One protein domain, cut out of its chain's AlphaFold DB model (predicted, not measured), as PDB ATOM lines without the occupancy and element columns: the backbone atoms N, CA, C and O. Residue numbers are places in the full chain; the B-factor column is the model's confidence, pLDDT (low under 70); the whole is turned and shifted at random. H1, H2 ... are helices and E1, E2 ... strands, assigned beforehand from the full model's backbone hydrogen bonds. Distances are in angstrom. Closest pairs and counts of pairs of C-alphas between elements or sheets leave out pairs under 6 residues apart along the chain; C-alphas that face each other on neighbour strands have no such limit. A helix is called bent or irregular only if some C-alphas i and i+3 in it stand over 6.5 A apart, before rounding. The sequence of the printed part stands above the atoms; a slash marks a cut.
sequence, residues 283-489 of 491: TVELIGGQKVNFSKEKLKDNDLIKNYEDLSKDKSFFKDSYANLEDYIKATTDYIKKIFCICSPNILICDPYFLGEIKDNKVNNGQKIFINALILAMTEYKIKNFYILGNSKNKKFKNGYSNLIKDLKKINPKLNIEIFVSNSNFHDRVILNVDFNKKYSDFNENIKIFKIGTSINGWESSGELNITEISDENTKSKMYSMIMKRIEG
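This is residues 283 to 489 of the 491 residues of an uncharacterized protein of Fusobacterium pseudoperiodonticum (UniProt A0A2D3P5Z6). A twisted sheet of seven strands makes the core, with helices H1, H3 and H4 on one face and H5 crossing the other: three layers, with helices on both faces of a sheet. H2 packs on H1 and H4 away from the sheet, the small hairpin of E1 and E2 lies beyond H2, and the long stretch of residues 295 to 314 runs round the outside from this hairpin to edge strand E3. The printed part has 207 residues with five named helices and nine named strands, along the chain E1 E2 E3 H1 E4 H2 E5 H3 E6 E7 E8 H4 E9 H5. The large sheet is mixed, in the order E3 E9 E8 E7 E4 E5 E6, and E1 and E2 form an antiparallel sheet of two. The class is mixed, helices and strands; the whole is compact, with a radius of gyration of the C-alphas of 16.3 A, and rounded, spanning 45 by 40 by 34 A.

E1, residues 283 to 285, and E2, residues 291 to 294, are a hairpin, with N 284 and O 292 2.9 A apart, within hydrogen-bond range. Edge strand E3, residues 315 to 318, is antiparallel to E9, residues 464 to 469, with N 317 and O 465 at 2.8 A. H1, residues 325 to 343, is on the sheet at a height of 7.0 A over it; it lies over E7, residues 430 to 433, and runs along it at 15 degrees on the local plane. E4, residues 346 to 350, is antiparallel to E7, with N 348 and O 432 at 2.9 A. The hub is H2, residues 365 to 378, which touches three helices and is not on the large sheet. It touches H1 at a steep tilt of 44 degrees, the same way, the closest C-alphas being those of Lys 337 and Ala 373, 4.4 A apart. E5, residues 385 to 391, is parallel to E4, with N 349 and O 387 at 2.9 A. H2 and H3, residues 401 to 411, touch only at their ends and only just, with 3 pairs of C-alphas within 8 A, the closest those of Ile 375 and Leu 408 at 7.4 A. E6, residues 416 to 422, is parallel to E5, with N 420 and O 388 at 2.7 A. E4, H2, E5 and E5, H3, E6 are strand-helix-strand units, two parallel neighbour strands with a helix between, each with a right-handed crossover. E7 and E8, residues 449 to 452, are a hairpin, with N 450 and O 431 at 2.8 A. The irregular helix H4, residues 456 to 462, with C-alphas 457 and 460 7.2 A apart, touches residues 365 to 370 of H2 alone; the closest C-alphas, of Gly 366 and Trp 459, are 4.9 A apart. E9 and E8 are antiparallel, with N 451 and O 468 at 2.8 A, and E9 is staggered, pairing with E3 over 464 to 467 and with E8 over 467 to 469. H5, residues 473 to 488, is on the face opposite to H4 at a height of 9.9 A over the sheet, and runs across E4 at 87 degrees on the local plane. Every O i to N i+4 pair is within hydrogen-bond range in H1, H2 and H3, against 11 of 12 in H5 and 1 of 3 in H4, where 1 of 4 O i to N i+3 pairs is.

C-alpha 283, where E1 begins, is at (27.313, 31.086, 13.836). From first to last C-alpha, H1 measures 26.9 A, H5 22.1 A, E5 20.0 A, H2 19.9 A and E6 19.6 A. H1 begins at C-alpha 325, (8.335, 30.260, 30.718), and H5 ends at C-alpha 488, (44.311, 37.449, 47.044).

The two C-alphas farthest apart, those of Ala 323 and Lys 439, are 47.1 A apart. The printed part has no cut. The links E2 to E3, E4 to H2 and E7 to E8 are long, with 20, 14 and 15 residues. The mean pLDDT of the printed part is 81.3; residues 302 to 313, 355, 357 to 361, 395 to 400 and 437 to 445 are under 70.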
ATOM      1  N   THR A 283      28.605  31.558  13.309       85.31
ATOM      2  CA  THR A 283      27.313  31.086  13.836       85.31
ATOM      3  C   THR A 283      27.522  30.358  15.160       85.31
ATOM      4  O   THR A 283      28.390  29.492  15.255       85.31
ATOM      5  N   VAL A 284      26.711  30.674  16.170       86.81
ATOM      6  CA  VAL A 284      26.681  29.980  17.469       86.81
ATOM      7  C   VAL A 284      25.265  29.538  17.802       86.81
ATOM      8  O   VAL A 284      24.304  30.209  17.440       86.81
ATOM      9  N   GLU A 285      25.128  28.409  18.487       88.00
ATOM     10  CA  GLU A 285      23.839  27.873  18.919       88.00
ATOM     11  C   GLU A 285      23.693  28.046  20.433       88.00
ATOM     12  O   GLU A 285      24.569  27.651  21.202       88.00
ATOM     13  N   LEU A 286      22.606  28.688  20.855       88.56
ATOM     14  CA  LEU A 286      22.249  28.868  22.257       88.56
ATOM     15  C   LEU A 286      21.656  27.578  22.829       88.56
ATOM     16  O   LEU A 286      21.082  26.756  22.108       88.56
ATOM     17  N   ILE A 287      21.686  27.444  24.154       85.94
ATOM     18  CA  ILE A 287      20.976  26.371  24.850       85.94
ATOM     19  C   ILE A 287      19.480  26.519  24.549       85.94
ATOM     20  O   ILE A 287      18.866  27.532  24.894       85.94
ATOM     21  N   GLY A 288      18.902  25.502  23.906       81.31
ATOM     22  CA  GLY A 288      17.534  25.526  23.375       81.31
ATOM     23  C   GLY A 288      17.434  25.622  21.847       81.31
ATOM     24  O   GLY A 288      16.322  25.695  21.341       81.31
ATOM     25  N   GLY A 289      18.555  25.609  21.115       83.25
ATOM     26  CA  GLY A 289      18.591  25.412  19.658       83.25
ATOM     27  C   GLY A 289      18.561  26.685  18.807       83.25
ATOM     28  O   GLY A 289      18.639  26.625  17.580       83.25
ATOM     29  N   GLN A 290      18.456  27.863  19.427       85.12
ATOM     30  CA  GLN A 290      18.445  29.130  18.700       85.12
ATOM     31  C   GLN A 290      19.840  29.453  18.148       85.12
ATOM     32  O   GLN A 290      20.793  29.587  18.911       85.12
ATOM     33  N   LYS A 291      19.952  29.655  16.831       88.75
ATOM     34  CA  LYS A 291      21.206  30.051  16.172       88.75
ATOM     35  C   LYS A 291      21.345  31.571  16.084       88.75
ATOM     36  O   LYS A 291      20.392  32.272  15.743       88.75
ATOM     37  N   VAL A 292      22.541  32.073  16.369       84.62
ATOM     38  CA  VAL A 292      22.911  33.492  16.337       84.62
ATOM     39  C   VAL A 292      24.118  33.660  15.424       84.62
ATOM     40  O   VAL A 292      25.143  33.012  15.625       84.62
ATOM     41  N   ASN A 293      24.001  34.558  14.447       85.19
ATOM     42  CA  ASN A 293      25.072  34.862  13.501       85.19
ATOM     43  C   ASN A 293      25.683  36.226  13.836       85.19
ATOM     44  O   ASN A 293      24.944  37.193  14.036       85.19
ATOM     45  N   PHE A 294      27.008  36.322  13.865       81.38
ATOM     46  CA  PHE A 294      27.728  37.559  14.163       81.38
ATOM     47  C   PHE A 294      29.038  37.660  13.373       81.38
ATOM     48  O   PHE A 294      29.446  36.709  12.709       81.38
ATOM     49  N   SER A 295      29.660  38.839  13.415       79.31
ATOM     50  CA  SER A 295      30.950  39.124  12.783       79.31
ATOM     51  C   SER A 295      32.008  39.338  13.856       79.31
ATOM     52  O   SER A 295      31.873  40.260  14.667       79.31
ATOM     53  N   LYS A 296      33.072  38.528  13.864       78.06
ATOM     54  CA  LYS A 296      34.163  38.689  14.845       78.06
ATOM     55  C   LYS A 296      34.897  40.025  14.699       78.06
ATOM     56  O   LYS A 296      35.337  40.589  15.699       78.06
ATOM     57  N   GLU A 297      34.991  40.551  13.480       74.88
ATOM     58  CA  GLU A 297      35.657  41.830  13.192       74.88
ATOM     59  C   GLU A 297      34.873  43.048  13.695       74.88
ATOM     60  O   GLU A 297      35.465  44.092  13.966       74.88
ATOM     61  N   LYS A 298      33.549  42.920  13.863       75.81
ATOM     62  CA  LYS A 298      32.658  44.011  14.298       75.81
ATOM     63  C   LYS A 298      32.256  43.939  15.767       75.81
ATOM     64  O   LYS A 298      31.380  44.688  16.196       75.81
ATOM     65  N   LEU A 299      32.900  43.063  16.539       81.75
ATOM     66  CA  LEU A 299      32.755  43.063  17.990       81.75
ATOM     67  C   LEU A 299      33.182  44.422  18.537       81.75
ATOM     68  O   LEU A 299      34.280  44.907  18.253       81.75
ATOM     69  N   LYS A 300      32.310  45.026  19.338       81.81
ATOM     70  CA  LYS A 300      32.567  46.322  19.951       81.81
ATOM     71  C   LYS A 300      33.655  46.171  21.005       81.81
ATOM     72  O   LYS A 300      33.599  45.276  21.854       81.81
ATOM     73  N   ASP A 301      34.640  47.058  20.955       74.19
ATOM     74  CA  ASP A 301      35.445  47.337  22.133       74.19
ATOM     75  C   ASP A 301      34.553  48.069  23.136       74.19
ATOM     76  O   ASP A 301      33.749  48.927  22.763       74.19
ATOM     77  N   ASN A 302      34.645  47.683  24.404       65.25
ATOM     78  CA  ASN A 302      33.925  48.388  25.446       65.25
ATOM     79  C   ASN A 302      34.774  49.588  25.873       65.25
ATOM     80  O   ASN A 302      35.701  49.443  26.670       65.25
ATOM     81  N   ASP A 303      34.462  50.765  25.339       54.41
ATOM     82  CA  ASP A 303      34.847  52.009  25.997       54.41
ATOM     83  C   ASP A 303      33.943  52.131  27.224       54.41
ATOM     84  O   ASP A 303      32.749  52.398  27.088       54.41
ATOM     85  N   LEU A 304      34.517  51.908  28.410       52.94
ATOM     86  CA  LEU A 304      33.885  51.846  29.744       52.94
ATOM     87  C   LEU A 304      32.957  53.034  30.116       52.94
ATOM     88  O   LEU A 304      32.472  53.099  31.238       52.94
ATOM     89  N   ILE A 305      32.745  54.004  29.222       50.50
ATOM     90  CA  ILE A 305      32.315  55.364  29.554       50.50
ATOM     91  C   ILE A 305      31.150  55.870  28.680       50.50
ATOM     92  O   ILE A 305      30.462  56.802  29.090       50.50
ATOM     93  N   LYS A 306      30.860  55.301  27.497       46.97
ATOM     94  CA  LYS A 306      29.882  55.923  26.576       46.97
ATOM     95  C   LYS A 306      28.610  55.103  26.366       46.97
ATOM     96  O   LYS A 306      28.540  54.237  25.502       46.97
ATOM     97  N   ASN A 307      27.579  55.528  27.098       45.97
ATOM     98  CA  ASN A 307      26.153  55.345  26.817       45.97
ATOM     99  C   ASN A 307      25.629  53.907  26.929       45.97
ATOM    100  O   ASN A 307      25.248  53.298  25.930       45.97
ATOM    101  N   TYR A 308      25.491  53.412  28.158       54.78
ATOM    102  CA  TYR A 308      24.374  52.512  28.441       54.78
ATOM    103  C   TYR A 308      23.211  53.350  28.958       54.78
ATOM    104  O   TYR A 308      23.393  54.153  29.872       54.78
ATOM    105  N   GLU A 309      22.042  53.195  28.328       52.41
ATOM    106  CA  GLU A 309      20.782  53.683  28.889       52.41
ATOM    107  C   GLU A 309      20.692  53.240  30.344       52.41
ATOM    108  O   GLU A 309      20.988  52.088  30.672       52.41
ATOM    109  N   ASP A 310      20.326  54.196  31.184       51.03
ATOM    110  CA  ASP A 310      20.348  54.104  32.630       51.03
ATOM    111  C   ASP A 310      19.680  52.806  33.124       51.03
ATOM    112  O   ASP A 310      18.460  52.638  33.042       51.03
ATOM    113  N   LEU A 311      20.489  51.857  33.613       60.53
ATOM    114  CA  LEU A 311      20.013  50.656  34.310       60.53
ATOM    115  C   LEU A 311      19.658  50.958  35.775       60.53
ATOM    116  O   LEU A 311      19.381  50.024  36.523       60.53
ATOM    117  N   SER A 312      19.622  52.236  36.180       49.69
ATOM    118  CA  SER A 312      19.434  52.729  37.557       49.69
ATOM    119  C   SER A 312      18.170  52.275  38.291       49.69
ATOM    120  O   SER A 312      17.938  52.700  39.422       49.69
ATOM    121  N   LYS A 313      17.336  51.420  37.697       60.34
ATOM    122  CA  LYS A 313      16.154  50.870  38.353       60.34
ATOM    123  C   LYS A 313      16.390  49.416  38.713       60.34
ATOM    124  O   LYS A 313      16.636  48.588  37.835       60.34
ATOM    125  N   ASP A 314      16.225  49.125  40.000       72.19
ATOM    126  CA  ASP A 314      16.060  47.771  40.513       72.19
ATOM    127  C   ASP A 314      15.146  46.968  39.592       72.19
ATOM    128  O   ASP A 314      14.040  47.398  39.237       72.19
ATOM    129  N   LYS A 315      15.631  45.801  39.171       85.06
ATOM    130  CA  LYS A 315      14.896  44.927  38.272       85.06
ATOM    131  C   LYS A 315      14.606  43.608  38.957       85.06
ATOM    132  O   LYS A 315      15.509  42.830  39.255       85.06
ATOM    133  N   SER A 316      13.318  43.356  39.121       86.75
ATOM    134  CA  SER A 316      12.785  42.096  39.615       86.75
ATOM    135  C   SER A 316      12.139  41.327  38.471       86.75
ATOM    136  O   SER A 316      11.344  41.878  37.703       86.75
ATOM    137  N   PHE A 317      12.484  40.051  38.359       85.81
ATOM    138  CA  PHE A 317      11.850  39.099  37.459       85.81
ATOM    139  C   PHE A 317      11.101  38.078  38.300       85.81
ATOM    140  O   PHE A 317      11.722  37.292  39.008       85.81
ATOM    141  N   PHE A 318       9.777  38.080  38.198       86.00
ATOM    142  CA  PHE A 318       8.915  37.083  38.823       86.00
ATOM    143  C   PHE A 318       8.425  36.143  37.735       86.00
ATOM    144  O   PHE A 318       7.799  36.600  36.778       86.00
ATOM    145  N   LYS A 319       8.711  34.845  37.859       82.25
ATOM    146  CA  LYS A 319       8.325  33.835  36.864       82.25
ATOM    147  C   LYS A 319       6.819  33.860  36.582       82.25
ATOM    148  O   LYS A 319       6.426  33.795  35.422       82.25
ATOM    149  N   ASP A 320       6.013  34.037  37.624       83.62
ATOM    150  CA  ASP A 320       4.546  34.031  37.548       83.62
ATOM    151  C   ASP A 320       3.958  35.288  36.883       83.62
ATOM    152  O   ASP A 320       2.792  35.298  36.496       83.62
ATOM    153  N   SER A 321       4.763  36.339  36.686       84.56
ATOM    154  CA  SER A 321       4.349  37.549  35.960       84.56
ATOM    155  C   SER A 321       4.426  37.403  34.436       84.56
ATOM    156  O   SER A 321       4.069  38.336  33.715       84.56
ATOM    157  N   TYR A 322       4.909  36.267  33.923       81.31
ATOM    158  CA  TYR A 322       5.024  35.995  32.491       81.31
ATOM    159  C   TYR A 322       3.976  34.979  32.044       81.31
ATOM    160  O   TYR A 322       3.729  33.981  32.714       81.31
ATOM    161  N   ALA A 323       3.398  35.203  30.861       77.75
ATOM    162  CA  ALA A 323       2.384  34.313  30.293       77.75
ATOM    163  C   ALA A 323       2.919  32.898  30.007       77.75
ATOM    164  O   ALA A 323       2.161  31.931  30.008       77.75
ATOM    165  N   ASN A 324       4.221  32.773  29.742       86.06
ATOM    166  CA  ASN A 324       4.897  31.497  29.558       86.06
ATOM    167  C   ASN A 324       6.360  31.575  30.031       86.06
ATOM    168  O   ASN A 324       6.944  32.649  30.199       86.06
ATOM    169  N   LEU A 325       6.960  30.399  30.235       83.25
ATOM    170  CA  LEU A 325       8.335  30.260  30.718       83.25
ATOM    171  C   LEU A 325       9.379  30.787  29.717       83.25
ATOM    172  O   LEU A 325      10.435  31.262  30.131       83.25
ATOM    173  N   GLU A 326       9.109  30.702  28.415       87.50
ATOM    174  CA  GLU A 326      10.044  31.145  27.377       87.50
ATOM    175  C   GLU A 326      10.236  32.662  27.407       87.50
ATOM    176  O   GLU A 326      11.372  33.134  27.328       87.50
ATOM    177  N   ASP A 327       9.157  33.415  27.623       86.31
ATOM    178  CA  ASP A 327       9.192  34.868  27.770       86.31
ATOM    179  C   ASP A 327       9.968  35.290  29.022       86.31
ATOM    180  O   ASP A 327      10.785  36.211  28.950       86.31
ATOM    181  N   TYR A 328       9.791  34.581  30.147       85.69
ATOM    182  CA  TYR A 328      10.591  34.793  31.360       85.69
ATOM    183  C   TYR A 328      12.083  34.555  31.093       85.69
ATOM    184  O   TYR A 328      12.920  35.409  31.405       85.69
ATOM    185  N   ILE A 329      12.426  33.413  30.482       88.25
ATOM    186  CA  ILE A 329      13.815  33.061  30.157       88.25
ATOM    187  C   ILE A 329      14.416  34.121  29.240       88.25
ATOM    188  O   ILE A 329      15.518  34.598  29.508       88.25
ATOM    189  N   LYS A 330      13.704  34.519  28.184       90.50
ATOM    190  CA  LYS A 330      14.179  35.499  27.208       90.50
ATOM    191  C   LYS A 330      14.383  36.875  27.836       90.50
ATOM    192  O   LYS A 330      15.477  37.420  27.735       90.50
ATOM    193  N   ALA A 331      13.380  37.402  28.540       88.00
ATOM    194  CA  ALA A 331      13.458  38.718  29.171       88.00
ATOM    195  C   ALA A 331      14.591  38.795  30.206       88.00
ATOM    196  O   ALA A 331      15.323  39.786  30.256       88.00
ATOM    197  N   THR A 332      14.765  37.733  30.996       89.94
ATOM    198  CA  THR A 332      15.852  37.651  31.977       89.94
ATOM    199  C   THR A 332      17.212  37.522  31.285       89.94
ATOM    200  O   THR A 332      18.159  38.210  31.660       89.94
ATOM    201  N   THR A 333      17.311  36.704  30.228       93.00
ATOM    202  CA  THR A 333      18.543  36.529  29.431       93.00
ATOM    203  C   THR A 333      18.987  37.851  28.815       93.00
ATOM    204  O   THR A 333      20.152  38.224  28.941       93.00
ATOM    205  N   ASP A 334      18.062  38.595  28.206       91.00
ATOM    206  CA  ASP A 334      18.346  39.888  27.582       91.00
ATOM    207  C   ASP A 334      18.839  40.920  28.607       91.00
ATOM    208  O   ASP A 334      19.710  41.735  28.299       91.00
ATOM    209  N   TYR A 335      18.327  40.878  29.839       90.44
ATOM    210  CA  TYR A 335      18.763  41.778  30.905       90.44
ATOM    211  C   TYR A 335      20.144  41.413  31.462       90.44
ATOM    212  O   TYR A 335      21.012  42.277  31.563       90.44
ATOM    213  N   ILE A 336      20.392  40.131  31.752       91.88
ATOM    214  CA  ILE A 336      21.715  39.658  32.191       91.88
ATOM    215  C   ILE A 336      22.771  39.908  31.107       91.88
ATOM    216  O   ILE A 336      23.887  40.324  31.415       91.88
ATOM    217  N   LYS A 337      22.413  39.740  29.828       93.06
ATOM    218  CA  LYS A 337      23.280  40.080  28.695       93.06
ATOM    219  C   LYS A 337      23.716  41.543  28.767       93.06
ATOM    220  O   LYS A 337      24.906  41.810  28.644       93.06
ATOM    221  N   LYS A 338      22.792  42.486  29.005       89.56
ATOM    222  CA  LYS A 338      23.135  43.915  29.160       89.56
ATOM    223  C   LYS A 338      24.156  44.133  30.275       89.56
ATOM    224  O   LYS A 338      25.112  44.871  30.068       89.56
ATOM    225  N   ILE A 339      23.996  43.454  31.412       90.50
ATOM    226  CA  ILE A 339      24.951  43.520  32.528       90.50
ATOM    227  C   ILE A 339      26.332  43.011  32.102       90.50
ATOM    228  O   ILE A 339      27.329  43.677  32.362       90.50
ATOM    229  N   PHE A 340      26.421  41.879  31.397       91.94
ATOM    230  CA  PHE A 340      27.707  41.404  30.874       91.94
ATOM    231  C   PHE A 340      28.327  42.368  29.870       91.94
ATOM    232  O   PHE A 340      29.534  42.602  29.917       91.94
ATOM    233  N   CYS A 341      27.519  42.960  28.991       87.56
ATOM    234  CA  CYS A 341      28.002  43.964  28.056       87.56
ATOM    235  C   CYS A 341      28.499  45.228  28.781       87.56
ATOM    236  O   CYS A 341      29.457  45.830  28.315       87.56
ATOM    237  N   ILE A 342      27.931  45.608  29.932       85.00
ATOM    238  CA  ILE A 342      28.433  46.713  30.773       85.00
ATOM    239  C   ILE A 342      29.732  46.329  31.483       85.00
ATOM    240  O   ILE A 342      30.682  47.107  31.482       85.00
ATOM    241  N   CYS A 343      29.797  45.128  32.058       87.00
ATOM    242  CA  CYS A 343      30.952  44.691  32.843       87.00
ATOM    243  C   CYS A 343      32.155  44.231  31.989       87.00
ATOM    244  O   CYS A 343      33.237  43.970  32.513       87.00
ATOM    245  N   SER A 344      31.979  44.101  30.674       84.88
ATOM    246  CA  SER A 344      33.035  43.800  29.699       84.88
ATOM    247  C   SER A 344      34.116  44.906  29.679       84.88
ATOM    248  O   SER A 344      33.796  46.067  29.938       84.88
ATOM    249  N   PRO A 345      35.399  44.622  29.368       86.50
ATOM    250  CA  PRO A 345      35.955  43.356  28.871       86.50
ATOM    251  C   PRO A 345      36.375  42.353  29.950       86.50
ATOM    252  O   PRO A 345      36.696  41.214  29.603       86.50
ATOM    253  N   ASN A 346      36.390  42.757  31.222       89.88
ATOM    254  CA  ASN A 346      36.882  41.963  32.346       89.88
ATOM    255  C   ASN A 346      35.754  41.762  33.357       89.88
ATOM    256  O   ASN A 346      35.533  42.604  34.224       89.88
ATOM    257  N   ILE A 347      35.044  40.648  33.233       92.38
ATOM    258  CA  ILE A 347      33.847  40.370  34.026       92.38
ATOM    259  C   ILE A 347      34.239  39.453  35.181       92.38
ATOM    260  O   ILE A 347      34.814  38.396  34.943       92.38
ATOM    261  N   LEU A 348      33.888  39.818  36.412       92.94
ATOM    262  CA  LEU A 348      33.956  38.937  37.575       92.94
ATOM    263  C   LEU A 348      32.547  38.616  38.065       92.94
ATOM    264  O   LEU A 348      31.686  39.491  38.159       92.94
ATOM    265  N   ILE A 349      32.338  37.355  38.421       93.12
ATOM    266  CA  ILE A 349      31.147  36.894  39.123       93.12
ATOM    267  C   ILE A 349      31.571  36.380  40.483       93.12
ATOM    268  O   ILE A 349      32.396  35.476  40.583       93.12
ATOM    269  N   CYS A 350      30.967  36.925  41.526       92.19
ATOM    270  CA  CYS A 350      31.065  36.403  42.875       92.19
ATOM    271  C   CYS A 350      29.742  35.707  43.185       92.19
ATOM    272  O   CYS A 350      28.706  36.365  43.221       92.19
ATOM    273  N   ASP A 351      29.752  34.387  43.355       90.06
ATOM    274  CA  ASP A 351      28.583  33.623  43.797       90.06
ATOM    275  C   ASP A 351      29.074  32.390  44.570       90.06
ATOM    276  O   ASP A 351      29.697  31.498  43.985       90.06
ATOM    277  N   PRO A 352      28.807  32.287  45.884       86.38
ATOM    278  CA  PRO A 352      29.301  31.171  46.681       86.38
ATOM    279  C   PRO A 352      28.747  29.829  46.196       86.38
ATOM    280  O   PRO A 352      29.433  28.817  46.350       86.38
ATOM    281  N   TYR A 353      27.552  29.814  45.592       80.25
ATOM    282  CA  TYR A 353      26.844  28.624  45.110       80.25
ATOM    283  C   TYR A 353      26.810  28.530  43.574       80.25
ATOM    284  O   TYR A 353      25.967  27.816  43.026       80.25
ATOM    285  N   PHE A 354      27.714  29.247  42.894       74.19
ATOM    286  CA  PHE A 354      27.806  29.350  41.435       74.19
ATOM    287  C   PHE A 354      27.567  28.020  40.701       74.19
ATOM    288  O   PHE A 354      28.079  27.002  41.163       74.19
ATOM    289  N   LEU A 355      26.802  28.070  39.593       67.25
ATOM    290  CA  LEU A 355      26.254  27.033  38.674       67.25
ATOM    291  C   LEU A 355      26.041  25.576  39.162       67.25
ATOM    292  O   LEU A 355      25.468  24.800  38.411       67.25
ATOM    293  N   GLY A 356      26.392  25.156  40.374       70.06
ATOM    294  CA  GLY A 356      26.276  23.772  40.834       70.06
ATOM    295  C   GLY A 356      26.982  22.754  39.922       70.06
ATOM    296  O   GLY A 356      28.038  23.021  39.353       70.06
ATOM    297  N   GLU A 357      26.397  21.554  39.816       66.69
ATOM    298  CA  GLU A 357      26.764  20.554  38.802       66.69
ATOM    299  C   GLU A 357      26.040  20.882  37.489       66.69
ATOM    300  O   GLU A 357      24.809  20.841  37.437       66.69
ATOM    301  N   ILE A 358      26.794  21.150  36.423       67.50
ATOM    302  CA  ILE A 358      26.267  21.220  35.056       67.50
ATOM    303  C   ILE A 358      26.350  19.813  34.465       67.50
ATOM    304  O   ILE A 358      27.430  19.227  34.408       67.50
ATOM    305  N   LYS A 359      25.209  19.251  34.058       65.75
ATOM    306  CA  LYS A 359      25.139  17.964  33.352       65.75
ATOM    307  C   LYS A 359      24.784  18.243  31.898       65.75
ATOM    308  O   LYS A 359      23.804  18.945  31.664       65.75
ATOM    309  N   ASP A 360      25.521  17.651  30.956       59.03
ATOM    310  CA  ASP A 360      25.422  17.939  29.511       59.03
ATOM    311  C   ASP A 360      23.977  17.872  28.961       59.03
ATOM    312  O   ASP A 360      23.623  18.621  28.058       59.03
ATOM    313  N   ASN A 361      23.100  17.060  29.570       59.94
ATOM    314  CA  ASN A 361      21.706  16.873  29.139       59.94
ATOM    315  C   ASN A 361      20.647  17.444  30.107       59.94
ATOM    316  O   ASN A 361      19.455  17.198  29.924       59.94
ATOM    317  N   LYS A 362      21.048  18.137  31.181       71.69
ATOM    318  CA  LYS A 362      20.138  18.679  32.210       71.69
ATOM    319  C   LYS A 362      20.633  20.031  32.722       71.69
ATOM    320  O   LYS A 362      20.983  20.166  33.894       71.69
ATOM    321  N   VAL A 363      20.667  21.018  31.829       80.19
ATOM    322  CA  VAL A 363      20.903  22.419  32.197       80.19
ATOM    323  C   VAL A 363      19.608  22.998  32.762       80.19
ATOM    324  O   VAL A 363      18.562  22.926  32.117       80.19
ATOM    325  N   ASN A 364      19.671  23.545  33.971       86.19
ATOM    326  CA  ASN A 364      18.523  24.164  34.627       86.19
ATOM    327  C   ASN A 364      18.236  25.557  34.033       86.19
ATOM    328  O   ASN A 364      19.074  26.135  33.334       86.19
ATOM    329  N   ASN A 365      17.058  26.123  34.293       87.19
ATOM    330  CA  ASN A 365      16.657  27.374  33.641       87.19
ATOM    331  C   ASN A 365      17.537  28.572  34.037       87.19
ATOM    332  O   ASN A 365      17.802  29.435  33.201       87.19
ATOM    333  N   GLY A 366      18.052  28.607  35.269       88.00
ATOM    334  CA  GLY A 366      18.980  29.648  35.719       88.00
ATOM    335  C   GLY A 366      20.332  29.587  35.003       88.00
ATOM    336  O   GLY A 366      20.810  30.587  34.465       88.00
ATOM    337  N   GLN A 367      20.903  28.386  34.902       87.62
ATOM    338  CA  GLN A 367      22.112  28.110  34.126       87.62
ATOM    339  C   GLN A 367      21.904  28.446  32.640       87.62
ATOM    340  O   GLN A 367      22.772  29.062  32.028       87.62
ATOM    341  N   LYS A 368      20.743  28.095  32.066       89.88
ATOM    342  CA  LYS A 368      20.381  28.405  30.673       89.88
ATOM    343  C   LYS A 368      20.374  29.911  30.416       89.88
ATOM    344  O   LYS A 368      21.014  30.353  29.465       89.88
ATOM    345  N   ILE A 369      19.689  30.686  31.262       91.50
ATOM    346  CA  ILE A 369      19.639  32.157  31.173       91.50
ATOM    347  C   ILE A 369      21.057  32.729  31.197       91.50
ATOM    348  O   ILE A 369      21.429  33.527  30.341       91.50
ATOM    349  N   PHE A 370      21.865  32.285  32.156       91.62
ATOM    350  CA  PHE A 370      23.227  32.761  32.336       91.62
ATOM    351  C   PHE A 370      24.147  32.453  31.147       91.62
ATOM    352  O   PHE A 370      24.794  33.358  30.619       91.62
ATOM    353  N   ILE A 371      24.200  31.189  30.712       91.06
ATOM    354  CA  ILE A 371      25.086  30.754  29.623       91.06
ATOM    355  C   ILE A 371      24.683  31.447  28.320       91.06
ATOM    356  O   ILE A 371      25.542  31.986  27.623       91.06
ATOM    357  N   ASN A 372      23.380  31.505  28.019       93.81
ATOM    358  CA  ASN A 372      22.892  32.183  26.820       93.81
ATOM    359  C   ASN A 372      23.195  33.684  26.854       93.81
ATOM    360  O   ASN A 372      23.610  34.235  25.839       93.81
ATOM    361  N   ALA A 373      23.043  34.339  28.008       94.56
ATOM    362  CA  ALA A 373      23.364  35.754  28.159       94.56
ATOM    363  C   ALA A 373      24.854  36.034  27.922       94.56
ATOM    364  O   ALA A 373      25.189  37.002  27.240       94.56
ATOM    365  N   LEU A 374      25.746  35.178  28.434       93.88
ATOM    366  CA  LEU A 374      27.186  35.303  28.209       93.88
ATOM    367  C   LEU A 374      27.541  35.095  26.733       93.88
ATOM    368  O   LEU A 374      28.251  35.920  26.163       93.88
ATOM    369  N   ILE A 375      27.006  34.046  26.094       93.56
ATOM    370  CA  ILE A 375      27.218  33.791  24.660       93.56
ATOM    371  C   ILE A 375      26.748  34.991  23.832       93.56
ATOM    372  O   ILE A 375      27.499  35.485  22.996       93.56
ATOM    373  N   LEU A 376      25.544  35.504  24.098       93.75
ATOM    374  CA  LEU A 376      24.994  36.674  23.411       93.75
ATOM    375  C   LEU A 376      25.800  37.956  23.658       93.75
ATOM    376  O   LEU A 376      25.832  38.828  22.796       93.75
ATOM    377  N   ALA A 377      26.436  38.106  24.819       92.00
ATOM    378  CA  ALA A 377      27.337  39.228  25.062       92.00
ATOM    379  C   ALA A 377      28.633  39.085  24.241       92.00
ATOM    380  O   ALA A 377      29.109  40.058  23.656       92.00
ATOM    381  N   MET A 378      29.163  37.862  24.120       90.69
ATOM    382  CA  MET A 378      30.354  37.550  23.317       90.69
ATOM    383  C   MET A 378      30.141  37.713  21.805       90.69
ATOM    384  O   MET A 378      31.123  37.854  21.078       90.69
ATOM    385  N   THR A 379      28.895  37.696  21.317       88.81
ATOM    386  CA  THR A 379      28.589  37.977  19.903       88.81
ATOM    387  C   THR A 379      28.519  39.471  19.581       88.81
ATOM    388  O   THR A 379      28.481  39.835  18.405       88.81
ATOM    389  N   GLU A 380      28.517  40.344  20.595       86.25
ATOM    390  CA  GLU A 380      28.420  41.800  20.428       86.25
ATOM    391  C   GLU A 380      29.662  42.555  20.915       86.25
ATOM    392  O   GLU A 380      30.035  43.558  20.303       86.25
ATOM    393  N   TYR A 381      30.317  42.083  21.980       86.69
ATOM    394  CA  TYR A 381      31.434  42.763  22.638       86.69
ATOM    395  C   TYR A 381      32.667  41.868  22.772       86.69
ATOM    396  O   TYR A 381      32.576  40.656  22.982       86.69
ATOM    397  N   LYS A 382      33.853  42.486  22.727       87.00
ATOM    398  CA  LYS A 382      35.126  41.798  22.980       87.00
ATOM    399  C   LYS A 382      35.332  41.543  24.475       87.00
ATOM    400  O   LYS A 382      36.018  42.299  25.159       87.00
ATOM    401  N   ILE A 383      34.775  40.443  24.970       89.62
ATOM    402  CA  ILE A 383      35.063  39.948  26.322       89.62
ATOM    403  C   ILE A 383      36.460  39.315  26.322       89.62
ATOM    404  O   ILE A 383      36.739  38.407  25.535       89.62
ATOM    405  N   LYS A 384      37.353  39.811  27.184       90.25
ATOM    406  CA  LYS A 384      38.743  39.342  27.292       90.25
ATOM    407  C   LYS A 384      38.907  38.345  28.426       90.25
ATOM    408  O   LYS A 384      39.476  37.277  28.216       90.25
ATOM    409  N   ASN A 385      38.401  38.697  29.602       91.50
ATOM    410  CA  ASN A 385      38.574  37.909  30.807       91.50
ATOM    411  C   ASN A 385      37.229  37.662  31.490       91.50
ATOM    412  O   ASN A 385      36.400  38.568  31.611       91.50
ATOM    413  N   PHE A 386      37.045  36.434  31.956       92.50
ATOM    414  CA  PHE A 386      35.877  36.003  32.698       92.50
ATOM    415  C   PHE A 386      36.311  35.281  33.968       92.50
ATOM    416  O   PHE A 386      36.888  34.196  33.924       92.50
ATOM    417  N   TYR A 387      36.031  35.898  35.103       91.81
ATOM    418  CA  TYR A 387      36.466  35.441  36.406       91.81
ATOM    419  C   TYR A 387      35.276  34.941  37.210       91.81
ATOM    420  O   TYR A 387      34.197  35.539  37.196       91.81
ATOM    421  N   ILE A 388      35.479  33.861  37.952       89.94
ATOM    422  CA  ILE A 388      34.473  33.302  38.854       89.94
ATOM    423  C   ILE A 388      35.099  33.176  40.237       89.94
ATOM    424  O   ILE A 388      36.101  32.489  40.390       89.94
ATOM    425  N   LEU A 389      34.488  33.785  41.248       89.56
ATOM    426  CA  LEU A 389      34.807  33.583  42.656       89.56
ATOM    427  C   LEU A 389      33.711  32.729  43.305       89.56
ATOM    428  O   LEU A 389      32.576  33.179  43.475       89.56
ATOM    429  N   GLY A 390      34.071  31.499  43.675       87.38
ATOM    430  CA  GLY A 390      33.198  30.540  44.356       87.38
ATOM    431  C   GLY A 390      33.713  30.130  45.737       87.38
ATOM    432  O   GLY A 390      34.816  30.494  46.151       87.38
ATOM    433  N   ASN A 391      32.915  29.348  46.468       84.38
ATOM    434  CA  ASN A 391      33.297  28.811  47.778       84.38
ATOM    435  C   ASN A 391      33.861  27.381  47.668       84.38
ATOM    436  O   ASN A 391      33.243  26.512  47.048       84.38
ATOM    437  N   SER A 392      34.992  27.103  48.328       77.44
ATOM    438  CA  SER A 392      35.659  25.789  48.294       77.44
ATOM    439  C   SER A 392      34.829  24.645  48.871       77.44
ATOM    440  O   SER A 392      35.023  23.489  48.484       77.44
ATOM    441  N   LYS A 393      33.875  24.945  49.758       76.62
ATOM    442  CA  LYS A 393      33.003  23.943  50.391       76.62
ATOM    443  C   LYS A 393      32.019  23.304  49.408       76.62
ATOM    444  O   LYS A 393      31.538  22.198  49.654       76.62
ATOM    445  N   ASN A 394      31.754  23.944  48.272       71.38
ATOM    446  CA  ASN A 394      30.838  23.426  47.263       71.38
ATOM    447  C   ASN A 394      31.565  22.472  46.305       71.38
ATOM    448  O   ASN A 394      31.934  22.847  45.203       71.38
ATOM    449  N   LYS A 395      31.739  21.198  46.698       57.69
ATOM    450  CA  LYS A 395      32.462  20.157  45.916       57.69
ATOM    451  C   LYS A 395      32.008  20.022  44.449       57.69
ATOM    452  O   LYS A 395      32.820  19.702  43.584       57.69
ATOM    453  N   LYS A 396      30.733  20.312  44.165       59.28
ATOM    454  CA  LYS A 396      30.127  20.318  42.817       59.28
ATOM    455  C   LYS A 396      30.754  21.343  41.862       59.28
ATOM    456  O   LYS A 396      30.708  21.162  40.651       59.28
ATOM    457  N   PHE A 397      31.402  22.363  42.417       57.69
ATOM    458  CA  PHE A 397      32.073  23.449  41.714       57.69
ATOM    459  C   PHE A 397      33.245  23.000  40.816       57.69
ATOM    460  O   PHE A 397      33.649  23.743  39.933       57.69
ATOM    461  N   LYS A 398      33.813  21.796  40.994       58.88
ATOM    462  CA  LYS A 398      35.018  21.376  40.247       58.88
ATOM    463  C   LYS A 398      34.752  20.560  38.977       58.88
ATOM    464  O   LYS A 398      35.533  20.650  38.036       58.88
ATOM    465  N   ASN A 399      33.669  19.783  38.919       58.62
ATOM    466  CA  ASN A 399      33.538  18.729  37.902       58.62
ATOM    467  C   ASN A 399      32.775  19.146  36.627       58.62
ATOM    468  O   ASN A 399      32.972  18.522  35.592       58.62
ATOM    469  N   GLY A 400      31.927  20.184  36.670       62.41
ATOM    470  CA  GLY A 400      30.998  20.514  35.568       62.41
ATOM    471  C   GLY A 400      31.456  21.582  34.561       62.41
ATOM    472  O   GLY A 400      30.769  21.814  33.572       62.41
ATOM    473  N   TYR A 401      32.583  22.263  34.791       73.81
ATOM    474  CA  TYR A 401      32.916  23.500  34.056       73.81
ATOM    475  C   TYR A 401      33.840  23.307  32.857       73.81
ATOM    476  O   TYR A 401      33.924  24.186  32.003       73.81
ATOM    477  N   SER A 402      34.536  22.176  32.765       75.06
ATOM    478  CA  SER A 402      35.524  21.941  31.707       75.06
ATOM    479  C   SER A 402      34.895  21.941  30.308       75.06
ATOM    480  O   SER A 402      35.464  22.535  29.394       75.06
ATOM    481  N   ASN A 403      33.711  21.340  30.148       77.38
ATOM    482  CA  ASN A 403      32.964  21.343  28.887       77.38
ATOM    483  C   ASN A 403      32.467  22.751  28.535       77.38
ATOM    484  O   ASN A 403      32.760  23.238  27.446       77.38
ATOM    485  N   LEU A 404      31.842  23.453  29.488       80.81
ATOM    486  CA  LEU A 404      31.390  24.835  29.294       80.81
ATOM    487  C   LEU A 404      32.544  25.761  28.875       80.81
ATOM    488  O   LEU A 404      32.416  26.519  27.919       80.81
ATOM    489  N   ILE A 405      33.695  25.674  29.548       85.19
ATOM    490  CA  ILE A 405      34.893  26.461  29.212       85.19
ATOM    491  C   ILE A 405      35.370  26.150  27.792       85.19
ATOM    492  O   ILE A 405      35.706  27.071  27.046       85.19
ATOM    493  N   LYS A 406      35.399  24.869  27.398       84.25
ATOM    494  CA  LYS A 406      35.766  24.470  26.031       84.25
ATOM    495  C   LYS A 406      34.811  25.074  25.006       84.25
ATOM    496  O   LYS A 406      35.277  25.591  23.996       84.25
ATOM    497  N   ASP A 407      33.509  25.048  25.270       84.19
ATOM    498  CA  ASP A 407      32.507  25.580  24.347       84.19
ATOM    499  C   ASP A 407      32.577  27.104  24.234       84.19
ATOM    500  O   ASP A 407      32.600  27.633  23.122       84.19
ATOM    501  N   LEU A 408      32.758  27.821  25.347       88.81
ATOM    502  CA  LEU A 408      32.998  29.268  25.321       88.81
ATOM    503  C   LEU A 408      34.285  29.619  24.552       88.81
ATOM    504  O   LEU A 408      34.302  30.577  23.777       88.81
ATOM    505  N   LYS A 409      35.349  28.813  24.686       88.56
ATOM    506  CA  LYS A 409      36.599  29.004  23.932       88.56
ATOM    507  C   LYS A 409      36.475  28.698  22.437       88.56
ATOM    508  O   LYS A 409      37.225  29.278  21.656       88.56
ATOM    509  N   LYS A 410      35.528  27.859  21.995       85.25
ATOM    510  CA  LYS A 410      35.227  27.709  20.553       85.25
ATOM    511  C   LYS A 410      34.676  29.010  19.963       85.25
ATOM    512  O   LYS A 410      34.992  29.355  18.827       85.25
ATOM    513  N   ILE A 411      33.881  29.741  20.747       84.25
ATOM    514  CA  ILE A 411      33.292  31.026  20.347       84.25
ATOM    515  C   ILE A 411      34.364  32.120  20.357       84.25
ATOM    516  O   ILE A 411      34.550  32.824  19.360       84.25
ATOM    517  N   ASN A 412      35.112  32.224  21.459       87.69
ATOM    518  CA  ASN A 412      36.202  33.180  21.633       87.69
ATOM    519  C   ASN A 412      37.478  32.470  22.125       87.69
ATOM    520  O   ASN A 412      37.673  32.320  23.333       87.69
ATOM    521  N   PRO A 413      38.389  32.085  21.213       86.44
ATOM    522  CA  PRO A 413      39.621  31.378  21.572       86.44
ATOM    523  C   PRO A 413      40.558  32.161  22.496       86.44
ATOM    524  O   PRO A 413      41.375  31.563  23.191       86.44
ATOM    525  N   LYS A 414      40.447  33.497  22.504       87.81
ATOM    526  CA  LYS A 414      41.261  34.393  23.336       87.81
ATOM    527  C   LYS A 414      40.640  34.661  24.708       87.81
ATOM    528  O   LYS A 414      41.244  35.384  25.493       87.81
ATOM    529  N   LEU A 415      39.454  34.115  24.993       90.81
ATOM    530  CA  LEU A 415      38.800  34.278  26.284       90.81
ATOM    531  C   LEU A 415      39.635  33.604  27.375       90.81
ATOM    532  O   LEU A 415      39.800  32.378  27.397       90.81
ATOM    533  N   ASN A 416      40.133  34.415  28.299       92.06
ATOM    534  CA  ASN A 416      40.721  33.927  29.529       92.06
ATOM    535  C   ASN A 416      39.602  33.652  30.537       92.06
ATOM    536  O   ASN A 416      38.757  34.515  30.775       92.06
ATOM    537  N   ILE A 417      39.591  32.450  31.108       90.00
ATOM    538  CA  ILE A 417      38.635  32.068  32.146       90.00
ATOM    539  C   ILE A 417      39.431  31.600  33.347       90.00
ATOM    540  O   ILE A 417      40.201  30.645  33.236       90.00
ATOM    541  N   GLU A 418      39.214  32.246  34.484       89.06
ATOM    542  CA  GLU A 418      39.896  31.925  35.728       89.06
ATOM    543  C   GLU A 418      38.884  31.762  36.857       89.06
ATOM    544  O   GLU A 418      37.875  32.465  36.950       89.06
ATOM    545  N   ILE A 419      39.139  30.761  37.693       86.81
ATOM    546  CA  ILE A 419      38.236  30.356  38.755       86.81
ATOM    547  C   ILE A 419      38.982  30.468  40.080       86.81
ATOM    548  O   ILE A 419      39.859  29.661  40.386       86.81
ATOM    549  N   PHE A 420      38.582  31.446  40.882       86.88
ATOM    550  CA  PHE A 420      39.047  31.661  42.239       86.88
ATOM    551  C   PHE A 420      38.160  30.916  43.228       86.88
ATOM    552  O   PHE A 420      36.930  30.876  43.113       86.88
ATOM    553  N   VAL A 421      38.795  30.338  44.242       84.25
ATOM    554  CA  VAL A 421      38.101  29.571  45.269       84.25
ATOM    555  C   VAL A 421      38.439  30.145  46.630       84.25
ATOM    556  O   VAL A 421      39.580  30.064  47.076       84.25
ATOM    557  N   SER A 422      37.437  30.685  47.317       83.69
ATOM    558  CA  SER A 422      37.612  31.162  48.684       83.69
ATOM    559  C   SER A 422      37.333  30.055  49.697       83.69
ATOM    560  O   SER A 422      36.327  29.349  49.608       83.69
ATOM    561  N   ASN A 423      38.202  29.954  50.705       79.88
ATOM    562  CA  ASN A 423      37.966  29.146  51.907       79.88
ATOM    563  C   ASN A 423      37.118  29.885  52.958       79.88
ATOM    564  O   ASN A 423      36.666  29.274  53.930       79.88
ATOM    565  N   SER A 424      36.897  31.190  52.770       79.12
ATOM    566  CA  SER A 424      36.033  31.999  53.627       79.12
ATOM    567  C   SER A 424      34.555  31.754  53.307       79.12
ATOM    568  O   SER A 424      34.180  31.492  52.163       79.12
ATOM    569  N   ASN A 425      33.689  31.837  54.319       77.56
ATOM    570  CA  ASN A 425      32.249  31.894  54.076       77.56
ATOM    571  C   ASN A 425      31.890  33.293  53.556       77.56
ATOM    572  O   ASN A 425      32.243  34.296  54.172       77.56
ATOM    573  N   PHE A 426      31.162  33.354  52.445       85.50
ATOM    574  CA  PHE A 426      30.582  34.586  51.921       85.50
ATOM    575  C   PHE A 426      29.210  34.285  51.314       85.50
ATOM    576  O   PHE A 426      28.943  33.154  50.906       85.50
ATOM    577  N   HIS A 427      28.344  35.296  51.294       85.19
ATOM    578  CA  HIS A 427      26.960  35.196  50.808       85.19
ATOM    579  C   HIS A 427      26.644  36.210  49.701       85.19
ATOM    580  O   HIS A 427      25.548  36.188  49.126       85.19
ATOM    581  N   ASP A 428      27.602  37.093  49.413       87.75
ATOM    582  CA  ASP A 428      27.493  38.102  48.373       87.75
ATOM    583  C   ASP A 428      27.399  37.439  47.004       87.75
ATOM    584  O   ASP A 428      28.136  36.505  46.689       87.75
ATOM    585  N   ARG A 429      26.452  37.930  46.211       91.69
ATOM    586  CA  ARG A 429      26.170  37.474  44.856       91.69
ATOM    587  C   ARG A 429      26.187  38.694  43.962       91.69
ATOM    588  O   ARG A 429      25.286  39.527  44.063       91.69
ATOM    589  N   VAL A 430      27.242  38.845  43.171       93.50
ATOM    590  CA  VAL A 430      27.439  40.031  42.333       93.50
ATOM    591  C   VAL A 430      28.056  39.703  40.979       93.50
ATOM    592  O   VAL A 430      28.859  38.778  40.861       93.50
ATOM    593  N   ILE A 431      27.717  40.513  39.976       93.75
ATOM    594  CA  ILE A 431      28.453  40.640  38.711       93.75
ATOM    595  C   ILE A 431      29.092  42.030  38.695       93.75
ATOM    596  O   ILE A 431      28.412  43.017  38.970       93.75
ATOM    597  N   LEU A 432      30.377  42.119  38.365       92.31
ATOM    598  CA  LEU A 432      31.102  43.389  38.321       92.31
ATOM    599  C   LEU A 432      32.173  43.416  37.228       92.31
ATOM    600  O   LEU A 432      32.658  42.363  36.811       92.31
ATOM    601  N   ASN A 433      32.558  44.614  36.784       88.56
ATOM    602  CA  ASN A 433      33.808  44.806  36.047       88.56
ATOM    603  C   ASN A 433      34.991  44.898  37.011       88.56
ATOM    604  O   ASN A 433      34.888  45.466  38.099       88.56
ATOM    605  N   VAL A 434      36.130  44.359  36.582       85.06
ATOM    606  CA  VAL A 434      37.358  44.325  37.383       85.06
ATOM    607  C   VAL A 434      38.576  44.777  36.592       85.06
ATOM    608  O   VAL A 434      38.694  44.551  35.386       85.06
ATOM    609  N   ASP A 435      39.514  45.391  37.303       77.81
ATOM    610  CA  ASP A 435      40.836  45.727  36.790       77.81
ATOM    611  C   ASP A 435      41.890  45.245  37.790       77.81
ATOM    612  O   ASP A 435      42.219  45.941  38.747       77.81
ATOM    613  N   PHE A 436      42.396  44.029  37.574       71.19
ATOM    614  CA  PHE A 436      43.416  43.413  38.431       71.19
ATOM    615  C   PHE A 436      44.790  44.090  38.337       71.19
ATOM    616  O   PHE A 436      45.668  43.788  39.138       71.19
ATOM    617  N   ASN A 437      44.999  45.010  37.387       66.06
ATOM    618  CA  ASN A 437      46.242  45.786  37.327       66.06
ATOM    619  C   ASN A 437      46.284  46.904  38.380       66.06
ATOM    620  O   ASN A 437      47.324  47.537  38.560       66.06
ATOM    621  N   LYS A 438      45.163  47.168  39.057       61.78
ATOM    622  CA  LYS A 438      45.050  48.131  40.150       61.78
ATOM    623  C   LYS A 438      44.995  47.389  41.482       61.78
ATOM    624  O   LYS A 438      44.357  46.342  41.577       61.78
ATOM    625  N   LYS A 439      45.646  47.927  42.519       58.19
ATOM    626  CA  LYS A 439      45.559  47.344  43.867       58.19
ATOM    627  C   LYS A 439      44.131  47.482  44.401       58.19
ATOM    628  O   LYS A 439      43.406  48.395  44.012       58.19
ATOM    629  N   TYR A 440      43.731  46.634  45.350       57.50
ATOM    630  CA  TYR A 440      42.409  46.714  45.997       57.50
ATOM    631  C   TYR A 440      42.124  48.059  46.703       57.50
ATOM    632  O   TYR A 440      40.970  48.325  47.048       57.50
ATOM    633  N   SER A 441      43.161  48.877  46.942       53.62
ATOM    634  CA  SER A 441      43.101  50.247  47.470       53.62
ATOM    635  C   SER A 441      42.764  51.308  46.419       53.62
ATOM    636  O   SER A 441      42.345  52.404  46.779       53.62
ATOM    637  N   ASP A 442      42.918  50.990  45.135       57.22
ATOM    638  CA  ASP A 442      42.838  51.940  44.022       57.22
ATOM    639  C   ASP A 442      41.467  51.833  43.341       57.22
ATOM    640  O   ASP A 442      41.346  51.644  42.123       57.22
ATOM    641  N   PHE A 443      40.415  51.892  44.165       57.31
ATOM    642  CA  PHE A 443      39.034  51.851  43.705       57.31
ATOM    643  C   PHE A 443      38.795  52.944  42.653       57.31
ATOM    644  O   PHE A 443      39.139  54.109  42.840       57.31
ATOM    645  N   ASN A 444      38.213  52.542  41.527       64.25
ATOM    646  CA  ASN A 444      37.876  53.417  40.413       64.25
ATOM    647  C   ASN A 444      36.359  53.639  40.428       64.25
ATOM    648  O   ASN A 444      35.621  52.659  40.368       64.25
ATOM    649  N   GLU A 445      35.897  54.893  40.431       61.38
ATOM    650  CA  GLU A 445      34.463  55.264  40.381       61.38
ATOM    651  C   GLU A 445      33.719  54.619  39.190       61.38
ATOM    652  O   GLU A 445      32.504  54.432  39.200       61.38
ATOM    653  N   ASN A 446      34.466  54.198  38.165       73.12
ATOM    654  CA  ASN A 446      33.949  53.501  36.988       73.12
ATOM    655  C   ASN A 446      33.654  52.000  37.206       73.12
ATOM    656  O   ASN A 446      33.313  51.292  36.252       73.12
ATOM    657  N   ILE A 447      33.808  51.471  38.424       80.50
ATOM    658  CA  ILE A 447      33.394  50.103  38.754       80.50
ATOM    659  C   ILE A 447      31.867  50.062  38.912       80.50
ATOM    660  O   ILE A 447      31.255  50.778  39.707       80.50
ATOM    661  N   LYS A 448      31.249  49.171  38.147       87.00
ATOM    662  CA  LYS A 448      29.840  48.807  38.155       87.00
ATOM    663  C   LYS A 448      29.686  47.477  38.881       87.00
ATOM    664  O   LYS A 448      30.327  46.491  38.526       87.00
ATOM    665  N   ILE A 449      28.835  47.453  39.903       90.25
ATOM    666  CA  ILE A 449      28.550  46.258  40.703       90.25
ATOM    667  C   ILE A 449      27.047  46.022  40.689       90.25
ATOM    668  O   ILE A 449      26.277  46.858  41.157       90.25
ATOM    669  N   PHE A 450      26.637  44.859  40.196       92.62
ATOM    670  CA  PHE A 450      25.247  44.424  40.165       92.62
ATOM    671  C   PHE A 450      25.049  43.313  41.186       92.62
ATOM    672  O   PHE A 450      25.596  42.221  41.029       92.62
ATOM    673  N   LYS A 451      24.273  43.583  42.233       92.75
ATOM    674  CA  LYS A 451      23.899  42.614  43.261       92.75
ATOM    675  C   LYS A 451      22.724  41.768  42.798       92.75
ATOM    676  O   LYS A 451      21.758  42.292  42.259       92.75
ATOM    677  N   ILE A 452      22.813  40.467  43.049       91.00
ATOM    678  CA  ILE A 452      21.830  39.470  42.634       91.00
ATOM    679  C   ILE A 452      21.216  38.813  43.872       91.00
ATOM    680  O   ILE A 452      21.926  38.341  44.761       91.00
ATOM    681  N   GLY A 453      19.886  38.765  43.930       87.56
ATOM    682  CA  GLY A 453      19.137  38.255  45.082       87.56
ATOM    683  C   GLY A 453      19.275  36.748  45.313       87.56
ATOM    684  O   GLY A 453      19.256  36.303  46.461       87.56
ATOM    685  N   THR A 454      19.491  35.968  44.251       88.25
ATOM    686  CA  THR A 454      19.575  34.498  44.285       88.25
ATOM    687  C   THR A 454      20.775  34.010  43.470       88.25
ATOM    688  O   THR A 454      21.161  34.646  42.492       88.25
ATOM    689  N   SER A 455      21.391  32.891  43.875       86.50
ATOM    690  CA  SER A 455      22.462  32.261  43.082       86.50
ATOM    691  C   SER A 455      21.940  31.862  41.705       86.50
ATOM    692  O   SER A 455      20.784  31.453  41.597       86.50
ATOM    693  N   ILE A 456      22.795  31.898  40.680       84.06
ATOM    694  CA  ILE A 456      22.422  31.513  39.309       84.06
ATOM    695  C   ILE A 456      21.792  30.117  39.265       84.06
ATOM    696  O   ILE A 456      20.815  29.883  38.559       84.06
ATOM    697  N   ASN A 457      22.303  29.193  40.080       79.19
ATOM    698  CA  ASN A 457      21.765  27.840  40.167       79.19
ATOM    699  C   ASN A 457      20.365  27.778  40.815       79.19
ATOM    700  O   ASN A 457      19.631  26.820  40.603       79.19
ATOM    701  N   GLY A 458      20.003  28.779  41.620       80.88
ATOM    702  CA  GLY A 458      18.738  28.862  42.353       80.88
ATOM    703  C   GLY A 458      17.672  29.744  41.696       80.88
ATOM    704  O   GLY A 458      16.572  29.855  42.239       80.88
ATOM    705  N   TRP A 459      17.956  30.380  40.553       82.31
ATOM    706  CA  TRP A 459      16.983  31.239  39.856       82.31
ATOM    707  C   TRP A 459      15.721  30.481  39.448       82.31
ATOM    708  O   TRP A 459      14.626  31.027  39.481       82.31
ATOM    709  N   GLU A 460      15.861  29.206  39.093       72.88
ATOM    710  CA  GLU A 460      14.713  28.373  38.746       72.88
ATOM    711  C   GLU A 460      13.835  28.050  39.958       72.88
ATOM    712  O   GLU A 460      12.612  28.133  39.867       72.88
ATOM    713  N   SER A 461      14.449  27.688  41.086       74.12
ATOM    714  CA  SER A 461      13.731  27.244  42.283       74.12
ATOM    715  C   SER A 461      13.119  28.386  43.085       74.12
ATOM    716  O   SER A 461      12.143  28.173  43.792       74.12
ATOM    717  N   SER A 462      13.709  29.581  43.014       75.31
ATOM    718  CA  SER A 462      13.217  30.753  43.749       75.31
ATOM    719  C   SER A 462      11.973  31.373  43.120       75.31
ATOM    720  O   SER A 462      11.214  32.016  43.831       75.31
ATOM    721  N   GLY A 463      11.769  31.216  41.806       71.31
ATOM    722  CA  GLY A 463      10.681  31.884  41.080       71.31
ATOM    723  C   GLY A 463      10.834  33.409  40.974       71.31
ATOM    724  O   GLY A 463      10.043  34.049  40.283       71.31
ATOM    725  N   GLU A 464      11.868  33.977  41.598       82.12
ATOM    726  CA  GLU A 464      12.133  35.408  41.693       82.12
ATOM    727  C   GLU A 464      13.633  35.697  41.549       82.12
ATOM    728  O   GLU A 464      14.485  35.109  42.226       82.12
ATOM    729  N   LEU A 465      13.959  36.658  40.686       85.75
ATOM    730  CA  LEU A 465      15.306  37.174  40.507       85.75
ATOM    731  C   LEU A 465      15.320  38.694  40.641       85.75
ATOM    732  O   LEU A 465      14.848  39.406  39.758       85.75
ATOM    733  N   ASN A 466      15.934  39.173  41.720       89.00
ATOM    734  CA  ASN A 466      16.167  40.593  41.965       89.00
ATOM    735  C   ASN A 466      17.591  40.976  41.588       89.00
ATOM    736  O   ASN A 466      18.540  40.285  41.974       89.00
ATOM    737  N   ILE A 467      17.735  42.075  40.854       89.88
ATOM    738  CA  ILE A 467      19.021  42.615  40.436       89.88
ATOM    739  C   ILE A 467      19.041  44.119  40.685       89.88
ATOM    740  O   ILE A 467      18.194  44.848  40.169       89.88
ATOM    741  N   THR A 468      20.052  44.563  41.424       90.38
ATOM    742  CA  THR A 468      20.239  45.959  41.833       90.38
ATOM    743  C   THR A 468      21.640  46.411  41.467       90.38
ATOM    744  O   THR A 468      22.617  45.770  41.860       90.38
ATOM    745  N   GLU A 469      21.764  47.519  40.741       90.00
ATOM    746  CA  GLU A 469      23.049  48.206  40.611       90.00
ATOM    747  C   GLU A 469      23.351  48.939  41.922       90.00
ATOM    748  O   GLU A 469      22.559  49.751  42.396       90.00
ATOM    749  N   ILE A 470      24.499  48.652  42.532       88.69
ATOM    750  CA  ILE A 470      24.953  49.395  43.706       88.69
ATOM    751  C   ILE A 470      25.460  50.745  43.213       88.69
ATOM    752  O   ILE A 470      26.466  50.786  42.516       88.69
ATOM    753  N   SER A 471      24.773  51.833  43.561       83.50
ATOM    754  CA  SER A 471      25.139  53.198  43.161       83.50
ATOM    755  C   SER A 471      25.999  53.931  44.197       83.50
ATOM    756  O   SER A 471      26.828  54.746  43.810       83.50
ATOM    757  N   ASP A 472      25.849  53.614  45.487       86.44
ATOM    758  CA  ASP A 472      26.613  54.232  46.579       86.44
ATOM    759  C   ASP A 472      28.102  53.852  46.529       86.44
ATOM    760  O   ASP A 472      28.467  52.686  46.711       86.44
ATOM    761  N   GLU A 473      28.971  54.845  46.326       84.06
ATOM    762  CA  GLU A 473      30.420  54.654  46.162       84.06
ATOM    763  C   GLU A 473      31.088  54.032  47.396       84.06
ATOM    764  O   GLU A 473      31.968  53.177  47.267       84.06
ATOM    765  N   ASN A 474      30.634  54.371  48.608       86.38
ATOM    766  CA  ASN A 474      31.164  53.777  49.839       86.38
ATOM    767  C   ASN A 474      30.872  52.273  49.913       86.38
ATOM    768  O   ASN A 474      31.740  51.473  50.274       86.38
ATOM    769  N   THR A 475      29.647  51.876  49.569       87.94
ATOM    770  CA  THR A 475      29.229  50.474  49.520       87.94
ATOM    771  C   THR A 475      29.951  49.736  48.401       87.94
ATOM    772  O   THR A 475      30.468  48.643  48.647       87.94
ATOM    773  N   LYS A 476      30.068  50.334  47.206       87.62
ATOM    774  CA  LYS A 476      30.841  49.757  46.096       87.62
ATOM    775  C   LYS A 476      32.287  49.495  46.500       87.62
ATOM    776  O   LYS A 476      32.762  48.377  46.323       87.62
ATOM    777  N   SER A 477      32.958  50.497  47.068       85.25
ATOM    778  CA  SER A 477      34.356  50.411  47.493       85.25
ATOM    779  C   SER A 477      34.559  49.297  48.521       85.25
ATOM    780  O   SER A 477      35.368  48.394  48.300       85.25
ATOM    781  N   LYS A 478      33.739  49.258  49.582       87.94
ATOM    782  CA  LYS A 478      33.787  48.187  50.596       87.94
ATOM    783  C   LYS A 478      33.581  46.801  49.986       87.94
ATOM    784  O   LYS A 478      34.356  45.887  50.272       87.94
ATOM    785  N   MET A 479      32.558  46.639  49.143       89.25
ATOM    786  CA  MET A 479      32.269  45.361  48.488       89.25
ATOM    787  C   MET A 479      33.409  44.931  47.564       89.25
ATOM    788  O   MET A 479      33.836  43.779  47.627       89.25
ATOM    789  N   TYR A 480      33.933  45.848  46.749       88.81
ATOM    790  CA  TYR A 480      35.046  45.583  45.845       88.81
ATOM    791  C   TYR A 480      36.295  45.143  46.612       88.81
ATOM    792  O   TYR A 480      36.838  44.076  46.327       88.81
ATOM    793  N   SER A 481      36.707  45.891  47.641       86.69
ATOM    794  CA  SER A 481      37.874  45.537  48.454       86.69
ATOM    795  C   SER A 481      37.698  44.184  49.149       86.69
ATOM    796  O   SER A 481      38.629  43.383  49.167       86.69
ATOM    797  N   MET A 482      36.505  43.873  49.674       87.69
ATOM    798  CA  MET A 482      36.225  42.559  50.272       87.69
ATOM    799  C   MET A 482      36.273  41.411  49.255       87.69
ATOM    800  O   MET A 482      36.613  40.286  49.616       87.69
ATOM    801  N   ILE A 483      35.889  41.648  48.001       89.56
ATOM    802  CA  ILE A 483      35.977  40.644  46.934       89.56
ATOM    803  C   ILE A 483      37.440  40.437  46.529       89.56
ATOM    804  O   ILE A 483      37.881  39.294  46.447       89.56
ATOM    805  N   MET A 484      38.200  41.519  46.349       87.12
ATOM    806  CA  MET A 484      39.608  41.445  45.944       87.12
ATOM    807  C   MET A 484      40.487  40.784  47.004       87.12
ATOM    808  O   MET A 484      41.216  39.852  46.678       87.12
ATOM    809  N   LYS A 485      40.319  41.133  48.287       86.38
ATOM    810  CA  LYS A 485      41.015  40.455  49.397       86.38
ATOM    811  C   LYS A 485      40.805  38.943  49.390       86.38
ATOM    812  O   LYS A 485      41.742  38.176  49.583       86.38
ATOM    813  N   ARG A 486      39.579  38.493  49.099       87.06
ATOM    814  CA  ARG A 486      39.264  37.059  49.008       87.06
ATOM    815  C   ARG A 486      39.935  36.371  47.827       87.06
ATOM    816  O   ARG A 486      40.224  35.182  47.940       87.06
ATOM    817  N   ILE A 487      40.132  37.079  46.717       85.31
ATOM    818  CA  ILE A 487      40.864  36.573  45.549       85.31
ATOM    819  C   ILE A 487      42.357  36.455  45.879       85.31
ATOM    820  O   ILE A 487      42.968  35.444  45.552       85.31
ATOM    821  N   GLU A 488      42.909  37.432  46.599       82.38
ATOM    822  CA  GLU A 488      44.311  37.449  47.044       82.38
ATOM    823  C   GLU A 488      44.596  36.491  48.218       82.38
ATOM    824  O   GLU A 488      45.751  36.206  48.529       82.38
ATOM    825  N   GLY A 489      43.556  35.943  48.855       74.25
ATOM    826  CA  GLY A 489      43.684  35.022  49.987       74.25
ATOM    827  C   GLY A 489      43.884  35.710  51.342       74.25
ATOM    828  O   GLY A 489      44.165  35.028  52.331       74.25
TER     829      GLY A 489